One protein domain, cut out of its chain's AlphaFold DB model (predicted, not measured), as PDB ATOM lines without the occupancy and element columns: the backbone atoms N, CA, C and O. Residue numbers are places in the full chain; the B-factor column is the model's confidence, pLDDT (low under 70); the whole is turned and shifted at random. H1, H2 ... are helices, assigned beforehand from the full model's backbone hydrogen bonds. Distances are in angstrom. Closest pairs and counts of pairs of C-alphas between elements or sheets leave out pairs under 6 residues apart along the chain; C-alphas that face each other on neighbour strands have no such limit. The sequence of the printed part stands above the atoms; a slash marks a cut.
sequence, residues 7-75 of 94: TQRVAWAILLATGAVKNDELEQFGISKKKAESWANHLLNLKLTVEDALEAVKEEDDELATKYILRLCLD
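Overview. This is residues 7 to 75 of the 94 residues of an uncharacterized protein of Thalassotalea mangrovi (UniProt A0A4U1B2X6). The long helix H3 crosses H1 in a row of four helices, H2, H1, H5 and H4; H4 and H5 form a hairpin at one end of the row and H2 lies at the other. The printed part has 69 residues with five named helices, H1 to H5, and no named strand: all helix. It is elongated, 38 by 21 by 17 A, and only just compact, close to loose, with a radius of gyration of the C-alphas of 12.7 A.

Along the chain. H3 is residues 33 to 45, 17.8 A; H5 is 62 to 74, 18.4 A, ending at C-alpha 74 (120.849, 128.520, 78.645). H1 is 7 to 17, 15.2 A, from C-alpha 7 (115.548, 126.738, 93.971). H4 is 50 to 58 and H2 is 24 to 29.

Arrangement. H3 touches H1, about perpendicular at 86 degrees; their closest C-alphas, Ala 13 and Ala 40, are 4.2 A apart. H3 touches H2 only at the corner, closest at C-alphas 24 and 33, 6.8 A. H3 and H5 only just touch, only at their ends, with 3 pairs of C-alphas within 8 A, the closest Leu 43 and Arg 71, 6.5 A. H1 touches H5 at a shallow tilt of 4 degrees, the same way; closest C-alphas 10 and 67, 6.8 A. H4 and H5, the hairpin, touch at a shallow tilt of 20 degrees, opposite ways; closest C-alphas 56 and 65, 4.9 A. Every O i to N i+4 pair is within hydrogen-bond range in H1, H3, H4 and H5; H2 has 0 of 2, and 2 of 3 O i to N i+3 pairs.

Size, cuts and confidence. The C-alphas of Asp 24 and Lys 58, the two farthest apart, are 38.1 A apart. The printed part has no cut, no link is long, and no printed residue is under 70 in pLDDT.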
ATOM      1  N   THR A   7     114.121 126.652  94.326       81.00
ATOM      2  CA  THR A   7     115.548 126.738  93.971       81.00
ATOM      3  C   THR A   7     116.149 125.382  93.613       81.00
ATOM      4  O   THR A   7     116.795 125.241  92.579       81.00
ATOM      5  N   GLN A   8     115.877 124.346  94.407       86.69
ATOM      6  CA  GLN A   8     116.347 122.987  94.135       86.69
ATOM      7  C   GLN A   8     115.787 122.449  92.815       86.69
ATOM      8  O   GLN A   8     116.516 121.826  92.049       86.69
ATOM      9  N   ARG A   9     114.506 122.703  92.515       88.50
ATOM     10  CA  ARG A   9     113.897 122.288  91.237       88.50
ATOM     11  C   ARG A   9     114.567 122.969  90.048       88.50
ATOM     12  O   ARG A   9     114.797 122.313  89.037       88.50
ATOM     13  N   VAL A  10     114.889 124.259  90.178       84.38
ATOM     14  CA  VAL A  10     115.609 125.025  89.149       84.38
ATOM     15  C   VAL A  10     117.028 124.484  88.964       84.38
ATOM     16  O   VAL A  10     117.426 124.237  87.829       84.38
ATOM     17  N   ALA A  11     117.757 124.205  90.047       85.56
ATOM     18  CA  ALA A  11     119.094 123.615  89.975       85.56
ATOM     19  C   ALA A  11     119.090 122.264  89.235       85.56
ATOM     20  O   ALA A  11     119.871 122.068  88.304       85.56
ATOM     21  N   TRP A  12     118.160 121.362  89.569       90.25
ATOM     22  CA  TRP A  12     118.014 120.089  88.856       90.25
ATOM     23  C   TRP A  12     117.635 120.275  87.385       90.25
ATOM     24  O   TRP A  12     118.189 119.598  86.523       90.25
ATOM     25  N   ALA A  13     116.731 121.209  87.081       88.31
ATOM     26  CA  ALA A  13     116.351 121.531  85.707       88.31
ATOM     27  C   ALA A  13     117.546 121.998  84.861       88.31
ATOM     28  O   ALA A  13     117.639 121.622  83.697       88.31
ATOM     29  N   ILE A  14     118.468 122.775  85.440       84.50
ATOM     30  CA  ILE A  14     119.684 123.250  84.761       84.50
ATOM     31  C   ILE A  14     120.644 122.098  84.492       84.50
ATOM     32  O   ILE A  14     121.134 121.958  83.372       84.50
ATOM     33  N   LEU A  15     120.902 121.259  85.499       86.38
ATOM     34  CA  LEU A  15     121.785 120.103  85.343       86.38
ATOM     35  C   LEU A  15     121.271 119.157  84.247       86.38
ATOM     36  O   LEU A  15     122.060 118.645  83.457       86.38
ATOM     37  N   LEU A  16     119.950 118.982  84.150       88.88
ATOM     38  CA  LEU A  16     119.314 118.215  83.076       88.88
ATOM     39  C   LEU A  16     119.418 118.913  81.715       88.88
ATOM     40  O   LEU A  16     119.796 118.284  80.732       88.88
ATOM     41  N   ALA A  17     119.093 120.207  81.644       84.50
ATOM     42  CA  ALA A  17     119.089 120.972  80.395       84.50
ATOM     43  C   ALA A  17     120.486 121.094  79.764       84.50
ATOM     44  O   ALA A  17     120.608 121.128  78.545       84.50
ATOM     45  N   THR A  18     121.534 121.131  80.589       81.75
ATOM     46  CA  THR A  18     122.941 121.167  80.153       81.75
ATOM     47  C   THR A  18     123.520 119.782  79.852       81.75
ATOM     48  O   THR A  18     124.647 119.684  79.375       81.75
ATOM     49  N   GLY A  19     122.781 118.706  80.141       83.88
ATOM     50  CA  GLY A  19     123.266 117.331  80.014       83.88
ATOM     51  C   GLY A  19     124.316 116.934  81.057       83.88
ATOM     52  O   GLY A  19     124.941 115.887  80.905       83.88
ATOM     53  N   ALA A  20     124.512 117.739  82.108       84.69
ATOM     54  CA  ALA A  20     125.440 117.447  83.201       84.69
ATOM     55  C   ALA A  20     124.987 116.258  84.065       84.69
ATOM     56  O   ALA A  20     125.821 115.601  84.682       84.69
ATOM     57  N   VAL A  21     123.677 115.988  84.105       90.06
ATOM     58  CA  VAL A  21     123.086 114.785  84.712       90.06
ATOM     59  C   VAL A  21     121.999 114.216  83.806       90.06
ATOM     60  O   VAL A  21     121.311 114.955  83.094       90.06
ATOM     61  N   LYS A  22     121.805 112.902  83.857       90.25
ATOM     62  CA  LYS A  22     120.714 112.194  83.186       90.25
ATOM     63  C   LYS A  22     119.521 111.994  84.125       90.25
ATOM     64  O   LYS A  22     119.627 112.064  85.346       90.25
ATOM     65  N   ASN A  23     118.350 111.729  83.544       89.00
ATOM     66  CA  ASN A  23     117.108 111.549  84.304       89.00
ATOM     67  C   ASN A  23     117.144 110.348  85.268       89.00
ATOM     68  O   ASN A  23     116.582 110.429  86.356       89.00
ATOM     69  N   ASP A  24     117.776 109.246  84.870       89.88
ATOM     70  CA  ASP A  24     117.941 108.025  85.668       89.88
ATOM     71  C   ASP A  24     118.822 108.259  86.903       89.88
ATOM     72  O   ASP A  24     118.534 107.744  87.983       89.88
ATOM     73  N   GLU A  25     119.819 109.137  86.797       89.94
ATOM     74  CA  GLU A  25     120.658 109.545  87.930       89.94
ATOM     75  C   GLU A  25     119.878 110.326  89.001       89.94
ATOM     76  O   GLU A  25     120.344 110.443  90.135       89.94
ATOM     77  N   LEU A  26     118.685 110.842  88.681       90.56
ATOM     78  CA  LEU A  26     117.836 111.577  89.622       90.56
ATOM     79  C   LEU A  26     116.861 110.686  90.406       90.56
ATOM     80  O   LEU A  26     116.333 111.109  91.443       90.56
ATOM     81  N   GLU A  27     116.668 109.436  89.981       91.06
ATOM     82  CA  GLU A  27     115.763 108.500  90.654       91.06
ATOM     83  C   GLU A  27     116.243 108.150  92.066       91.06
ATOM     84  O   GLU A  27     115.429 108.075  92.988       91.06
ATOM     85  N   GLN A  28     117.562 108.060  92.280       90.44
ATOM     86  CA  GLN A  28     118.164 107.844  93.607       90.44
ATOM     87  C   GLN A  28     117.850 108.978  94.602       90.44
ATOM     88  O   GLN A  28     117.850 108.778  95.816       90.44
ATOM     89  N   PHE A  29     117.530 110.170  94.094       89.25
ATOM     90  CA  PHE A  29     117.101 111.313  94.896       89.25
ATOM     91  C   PHE A  29     115.568 111.359  95.057       89.25
ATOM     92  O   PHE A  29     115.018 112.284  95.656       89.25
ATOM     93  N   GLY A  30     114.833 110.363  94.558       90.62
ATOM     94  CA  GLY A  30     113.371 110.322  94.603       90.62
ATOM     95  C   GLY A  30     112.707 111.323  93.654       90.62
ATOM     96  O   GLY A  30     111.573 111.752  93.899       90.62
ATOM     97  N   ILE A  31     113.408 111.735  92.596       92.56
ATOM     98  CA  ILE A  31     112.875 112.575  91.523       92.56
ATOM     99  C   ILE A  31     112.579 111.649  90.347       92.56
ATOM    100  O   ILE A  31     113.487 111.103  89.735       92.56
ATOM    101  N   SER A  32     111.299 111.454  90.026       92.75
ATOM    102  CA  SER A  32     110.936 110.638  88.868       92.75
ATOM    103  C   SER A  32     111.301 111.343  87.565       92.75
ATOM    104  O   SER A  32     111.204 112.572  87.475       92.75
ATOM    105  N   LYS A  33     111.606 110.562  86.524       91.38
ATOM    106  CA  LYS A  33     111.852 111.061  85.164       91.38
ATOM    107  C   LYS A  33     110.813 112.093  84.708       91.38
ATOM    108  O   LYS A  33     111.172 113.188  84.300       91.38
ATOM    109  N   LYS A  34     109.517 111.805  84.884       92.62
ATOM    110  CA  LYS A  34     108.427 112.734  84.526       92.62
ATOM    111  C   LYS A  34     108.537 114.087  85.247       92.62
ATOM    112  O   LYS A  34     108.223 115.127  84.673       92.62
ATOM    113  N   LYS A  35     108.946 114.080  86.519       91.50
ATOM    114  CA  LYS A  35     109.101 115.293  87.335       91.50
ATOM    115  C   LYS A  35     110.327 116.093  86.888       91.50
ATOM    116  O   LYS A  35     110.214 117.298  86.692       91.50
ATOM    117  N   ALA A  36     111.448 115.404  86.682       90.75
ATOM    118  CA  ALA A  36     112.690 115.953  86.148       90.75
ATOM    119  C   ALA A  36     112.475 116.623  84.777       90.75
ATOM    120  O   ALA A  36     112.760 117.810  84.612       90.75
ATOM    121  N   GLU A  37     111.857 115.907  83.836       90.50
ATOM    122  CA  GLU A  37     111.505 116.418  82.506       90.50
ATOM    123  C   GLU A  37     110.555 117.614  82.588       90.50
ATOM    124  O   GLU A  37     110.739 118.600  81.881       90.50
ATOM    125  N   SER A  38     109.554 117.574  83.474       92.50
ATOM    126  CA  SER A  38     108.643 118.705  83.666       92.50
ATOM    127  C   SER A  38     109.374 119.967  84.126       92.50
ATOM    128  O   SER A  38     109.011 121.057  83.683       92.50
ATOM    129  N   TRP A  39     110.374 119.851  85.003       90.75
ATOM    130  CA  TRP A  39     111.151 121.000  85.470       90.75
ATOM    131  C   TRP A  39     112.080 121.542  84.384       90.75
ATOM    132  O   TRP A  39     112.089 122.752  84.151       90.75
ATOM    133  N   ALA A  40     112.797 120.660  83.684       88.56
ATOM    134  CA  ALA A  40     113.661 121.036  82.567       88.56
ATOM    135  C   ALA A  40     112.864 121.717  81.443       88.56
ATOM    136  O   ALA A  40     113.217 122.808  81.003       88.56
ATOM    137  N   ASN A  41     111.726 121.138  81.048       89.12
ATOM    138  CA  ASN A  41     110.849 121.714  80.029       89.12
ATOM    139  C   ASN A  41     110.255 123.052  80.466       89.12
ATOM    140  O   ASN A  41     110.129 123.956  79.644       89.12
ATOM    141  N   HIS A  42     109.880 123.201  81.739       87.50
ATOM    142  CA  HIS A  42     109.410 124.489  82.243       87.50
ATOM    143  C   HIS A  42     110.497 125.557  82.095       87.50
ATOM    144  O   HIS A  42     110.209 126.621  81.558       87.50
ATOM    145  N   LEU A  43     111.735 125.251  82.497       84.12
ATOM    146  CA  LEU A  43     112.871 126.158  82.352       84.12
ATOM    147  C   LEU A  43     113.115 126.511  80.876       84.12
ATOM    148  O   LEU A  43     113.103 127.683  80.523       84.12
ATOM    149  N   LEU A  44     113.254 125.519  79.993       82.75
ATOM    150  CA  LEU A  44     113.566 125.732  78.573       82.75
ATOM    151  C   LEU A  44     112.488 126.532  77.822       82.75
ATOM    152  O   LEU A  44     112.814 127.355  76.964       82.75
ATOM    153  N   ASN A  45     111.214 126.351  78.177       84.12
ATOM    154  CA  ASN A  45     110.096 127.054  77.544       84.12
ATOM    155  C   ASN A  45     109.870 128.480  78.069       84.12
ATOM    156  O   ASN A  45     109.033 129.196  77.514       84.12
ATOM    157  N   LEU A  46     110.592 128.914  79.108       82.62
ATOM    158  CA  LEU A  46     110.548 130.308  79.542       82.62
ATOM    159  C   LEU A  46     111.084 131.207  78.420       82.62
ATOM    160  O   LEU A  46     112.244 131.103  78.021       82.62
ATOM    161  N   LYS A  47     110.218 132.090  77.919       79.56
ATOM    162  CA  LYS A  47     110.588 133.200  77.041       79.56
ATOM    163  C   LYS A  47     110.814 134.410  77.926       79.56
ATOM    164  O   LYS A  47     109.862 134.882  78.537       79.56
ATOM    165  N   LEU A  48     112.060 134.847  78.028       80.31
ATOM    166  CA  LEU A  48     112.461 135.920  78.927       80.31
ATOM    167  C   LEU A  48     113.433 136.851  78.222       80.31
ATOM    168  O   LEU A  48     114.239 136.412  77.397       80.31
ATOM    169  N   THR A  49     113.335 138.125  78.561       80.56
ATOM    170  CA  THR A  49     114.252 139.184  78.151       80.56
ATOM    171  C   THR A  49     115.235 139.504  79.279       80.56
ATOM    172  O   THR A  49     115.085 139.033  80.410       80.56
ATOM    173  N   VAL A  50     116.275 140.283  78.976       79.56
ATOM    174  CA  VAL A  50     117.208 140.770  80.006       79.56
ATOM    175  C   VAL A  50     116.483 141.743  80.938       79.56
ATOM    176  O   VAL A  50     116.729 141.749  82.141       79.56
ATOM    177  N   GLU A  51     115.545 142.515  80.398       85.94
ATOM    178  CA  GLU A  51     114.710 143.465  81.120       85.94
ATOM    179  C   GLU A  51     113.844 142.768  82.176       85.94
ATOM    180  O   GLU A  51     113.810 143.229  83.313       85.94
ATOM    181  N   ASP A  52     113.244 141.617  81.847       84.50
ATOM    182  CA  ASP A  52     112.480 140.813  82.815       84.50
ATOM    183  C   ASP A  52     113.355 140.369  84.001       84.50
ATOM    184  O   ASP A  52     112.912 140.367  85.150       84.50
ATOM    185  N   ALA A  53     114.612 139.991  83.732       83.12
ATOM    186  CA  ALA A  53     115.568 139.590  84.764       83.12
ATOM    187  C   ALA A  53     115.979 140.767  85.655       83.12
ATOM    188  O   ALA A  53     116.052 140.616  86.873       83.12
ATOM    189  N   LEU A  54     116.229 141.934  85.059       82.94
ATOM    190  CA  LEU A  54     116.590 143.146  85.792       82.94
ATOM    191  C   LEU A  54     115.439 143.663  86.653       82.94
ATOM    192  O   LEU A  54     115.690 144.156  87.750       82.94
ATOM    193  N   GLU A  55     114.201 143.553  86.180       91.00
ATOM    194  CA  GLU A  55     113.036 143.965  86.958       91.00
ATOM    195  C   GLU A  55     112.861 143.090  88.202       91.00
ATOM    196  O   GLU A  55     112.735 143.621  89.299       91.00
ATOM    197  N   ALA A  56     113.011 141.768  88.070       88.06
ATOM    198  CA  ALA A  56     112.967 140.858  89.217       88.06
ATOM    199  C   ALA A  56     114.041 141.175  90.278       88.06
ATOM    200  O   ALA A  56     113.779 141.061  91.472       88.06
ATOM    201  N   VAL A  57     115.235 141.617  89.858       85.81
ATOM    202  CA  VAL A  57     116.291 142.065  90.787       85.81
ATOM    203  C   VAL A  57     115.883 143.343  91.522       85.81
ATOM    204  O   VAL A  57     116.122 143.460  92.719       85.81
ATOM    205  N   LYS A  58     115.271 144.313  90.828       90.62
ATOM    206  CA  LYS A  58     114.814 145.568  91.453       90.62
ATOM    207  C   LYS A  58     113.669 145.351  92.435       90.62
ATOM    208  O   LYS A  58     113.567 146.094  93.404       90.62
ATOM    209  N   GLU A  59     112.812 144.370  92.167       93.81
ATOM    210  CA  GLU A  59     111.721 143.967  93.057       93.81
ATOM    211  C   GLU A  59     112.201 143.112  94.246       93.81
ATOM    212  O   GLU A  59     111.379 142.702  95.062       93.81
ATOM    213  N   GLU A  60     113.511 142.855  94.360       88.88
ATOM    214  CA  GLU A  60     114.119 142.008  95.398       88.88
ATOM    215  C   GLU A  60     113.575 140.559  95.395       88.88
ATOM    216  O   GLU A  60     113.637 139.847  96.400       88.88
ATOM    217  N   ASP A  61     113.073 140.080  94.246       88.25
ATOM    218  CA  ASP A  61     112.691 138.676  94.049       88.25
ATOM    219  C   ASP A  61     113.908 137.866  93.571       88.25
ATOM    220  O   ASP A  61     114.049 137.501  92.396       88.25
ATOM    221  N   ASP A  62     114.807 137.579  94.516       81.31
ATOM    222  CA  ASP A  62     116.061 136.851  94.283       81.31
ATOM    223  C   ASP A  62     115.844 135.474  93.629       81.31
ATOM    224  O   ASP A  62     116.637 135.037  92.783       81.31
ATOM    225  N   GLU A  63     114.764 134.767  93.988       78.31
ATOM    226  CA  GLU A  63     114.435 133.465  93.394       78.31
ATOM    227  C   GLU A  63     114.041 133.607  91.919       78.31
ATOM    228  O   GLU A  63     114.462 132.803  91.072       78.31
ATOM    229  N   LEU A  64     113.222 134.609  91.593       82.56
ATOM    230  CA  LEU A  64     112.772 134.863  90.230       82.56
ATOM    231  C   LEU A  64     113.914 135.379  89.356       82.56
ATOM    232  O   LEU A  64     114.117 134.846  88.261       82.56
ATOM    233  N   ALA A  65     114.696 136.328  89.872       81.88
ATOM    234  CA  ALA A  65     115.880 136.872  89.223       81.88
ATOM    235  C   ALA A  65     116.884 135.767  88.876       81.88
ATOM    236  O   ALA A  65     117.303 135.639  87.724       81.88
ATOM    237  N   THR A  66     117.194 134.892  89.839       80.31
ATOM    238  CA  THR A  66     118.092 133.746  89.639       80.31
ATOM    239  C   THR A  66     117.593 132.840  88.513       80.31
ATOM    240  O   THR A  66     118.344 132.492  87.601       80.31
ATOM    241  N   LYS A  67     116.303 132.485  88.519       79.75
ATOM    242  CA  LYS A  67     115.701 131.644  87.472       79.75
ATOM    243  C   LYS A  67     115.780 132.306  86.092       79.75
ATOM    244  O   LYS A  67     116.031 131.614  85.104       79.75
ATOM    245  N   TYR A  68     115.555 133.616  86.014       85.25
ATOM    246  CA  TYR A  68     115.572 134.362  84.756       85.25
ATOM    247  C   TYR A  68     116.982 134.490  84.184       85.25
ATOM    248  O   TYR A  68     117.196 134.142  83.022       85.25
ATOM    249  N   ILE A  69     117.957 134.871  85.011       78.81
ATOM    250  CA  ILE A  69     119.373 134.931  84.631       78.81
ATOM    251  C   ILE A  69     119.845 133.565  84.125       78.81
ATOM    252  O   ILE A  69     120.416 133.464  83.041       78.81
ATOM    253  N   LEU A  70     119.538 132.489  84.854       76.94
ATOM    254  CA  LEU A  70     119.951 131.140  84.463       76.94
ATOM    255  C   LEU A  70     119.295 130.693  83.152       76.94
ATOM    256  O   LEU A  70     119.951 130.061  82.324       76.94
ATOM    257  N   ARG A  71     118.033 131.060  82.900       82.62
ATOM    258  CA  ARG A  71     117.399 130.795  81.603       82.62
ATOM    259  C   ARG A  71     118.080 131.547  80.459       82.62
ATOM    260  O   ARG A  71     118.228 130.973  79.377       82.62
ATOM    261  N   LEU A  72     118.472 132.800  80.676       78.94
ATOM    262  CA  LEU A  72     119.200 133.587  79.681       78.94
ATOM    263  C   LEU A  72     120.560 132.948  79.365       78.94
ATOM    264  O   LEU A  72     120.921 132.852  78.195       78.94
ATOM    265  N   CYS A  73     121.261 132.409  80.368       75.25
ATOM    266  CA  CYS A  73     122.513 131.670  80.166       75.25
ATOM    267  C   CYS A  73     122.342 130.372  79.354       75.25
ATOM    268  O   CYS A  73     123.271 129.970  78.657       75.25
ATOM    269  N   LEU A  74     121.173 129.723  79.425       76.50
ATOM    270  CA  LEU A  74     120.849 128.520  78.645       76.50
ATOM    271  C   LEU A  74     120.378 128.818  77.213       76.50
ATOM    272  O   LEU A  74     120.262 127.894  76.411       76.50
ATOM    273  N   ASP A  75     120.076 130.073  76.866       72.00
ATOM    274  CA  ASP A  75     119.762 130.442  75.486       72.00
ATOM    275  C   ASP A  75     121.064 130.413  74.665       72.00
ATOM    276  O   ASP A  75     121.857 131.356  74.656       72.00
TER     277      ASP A  75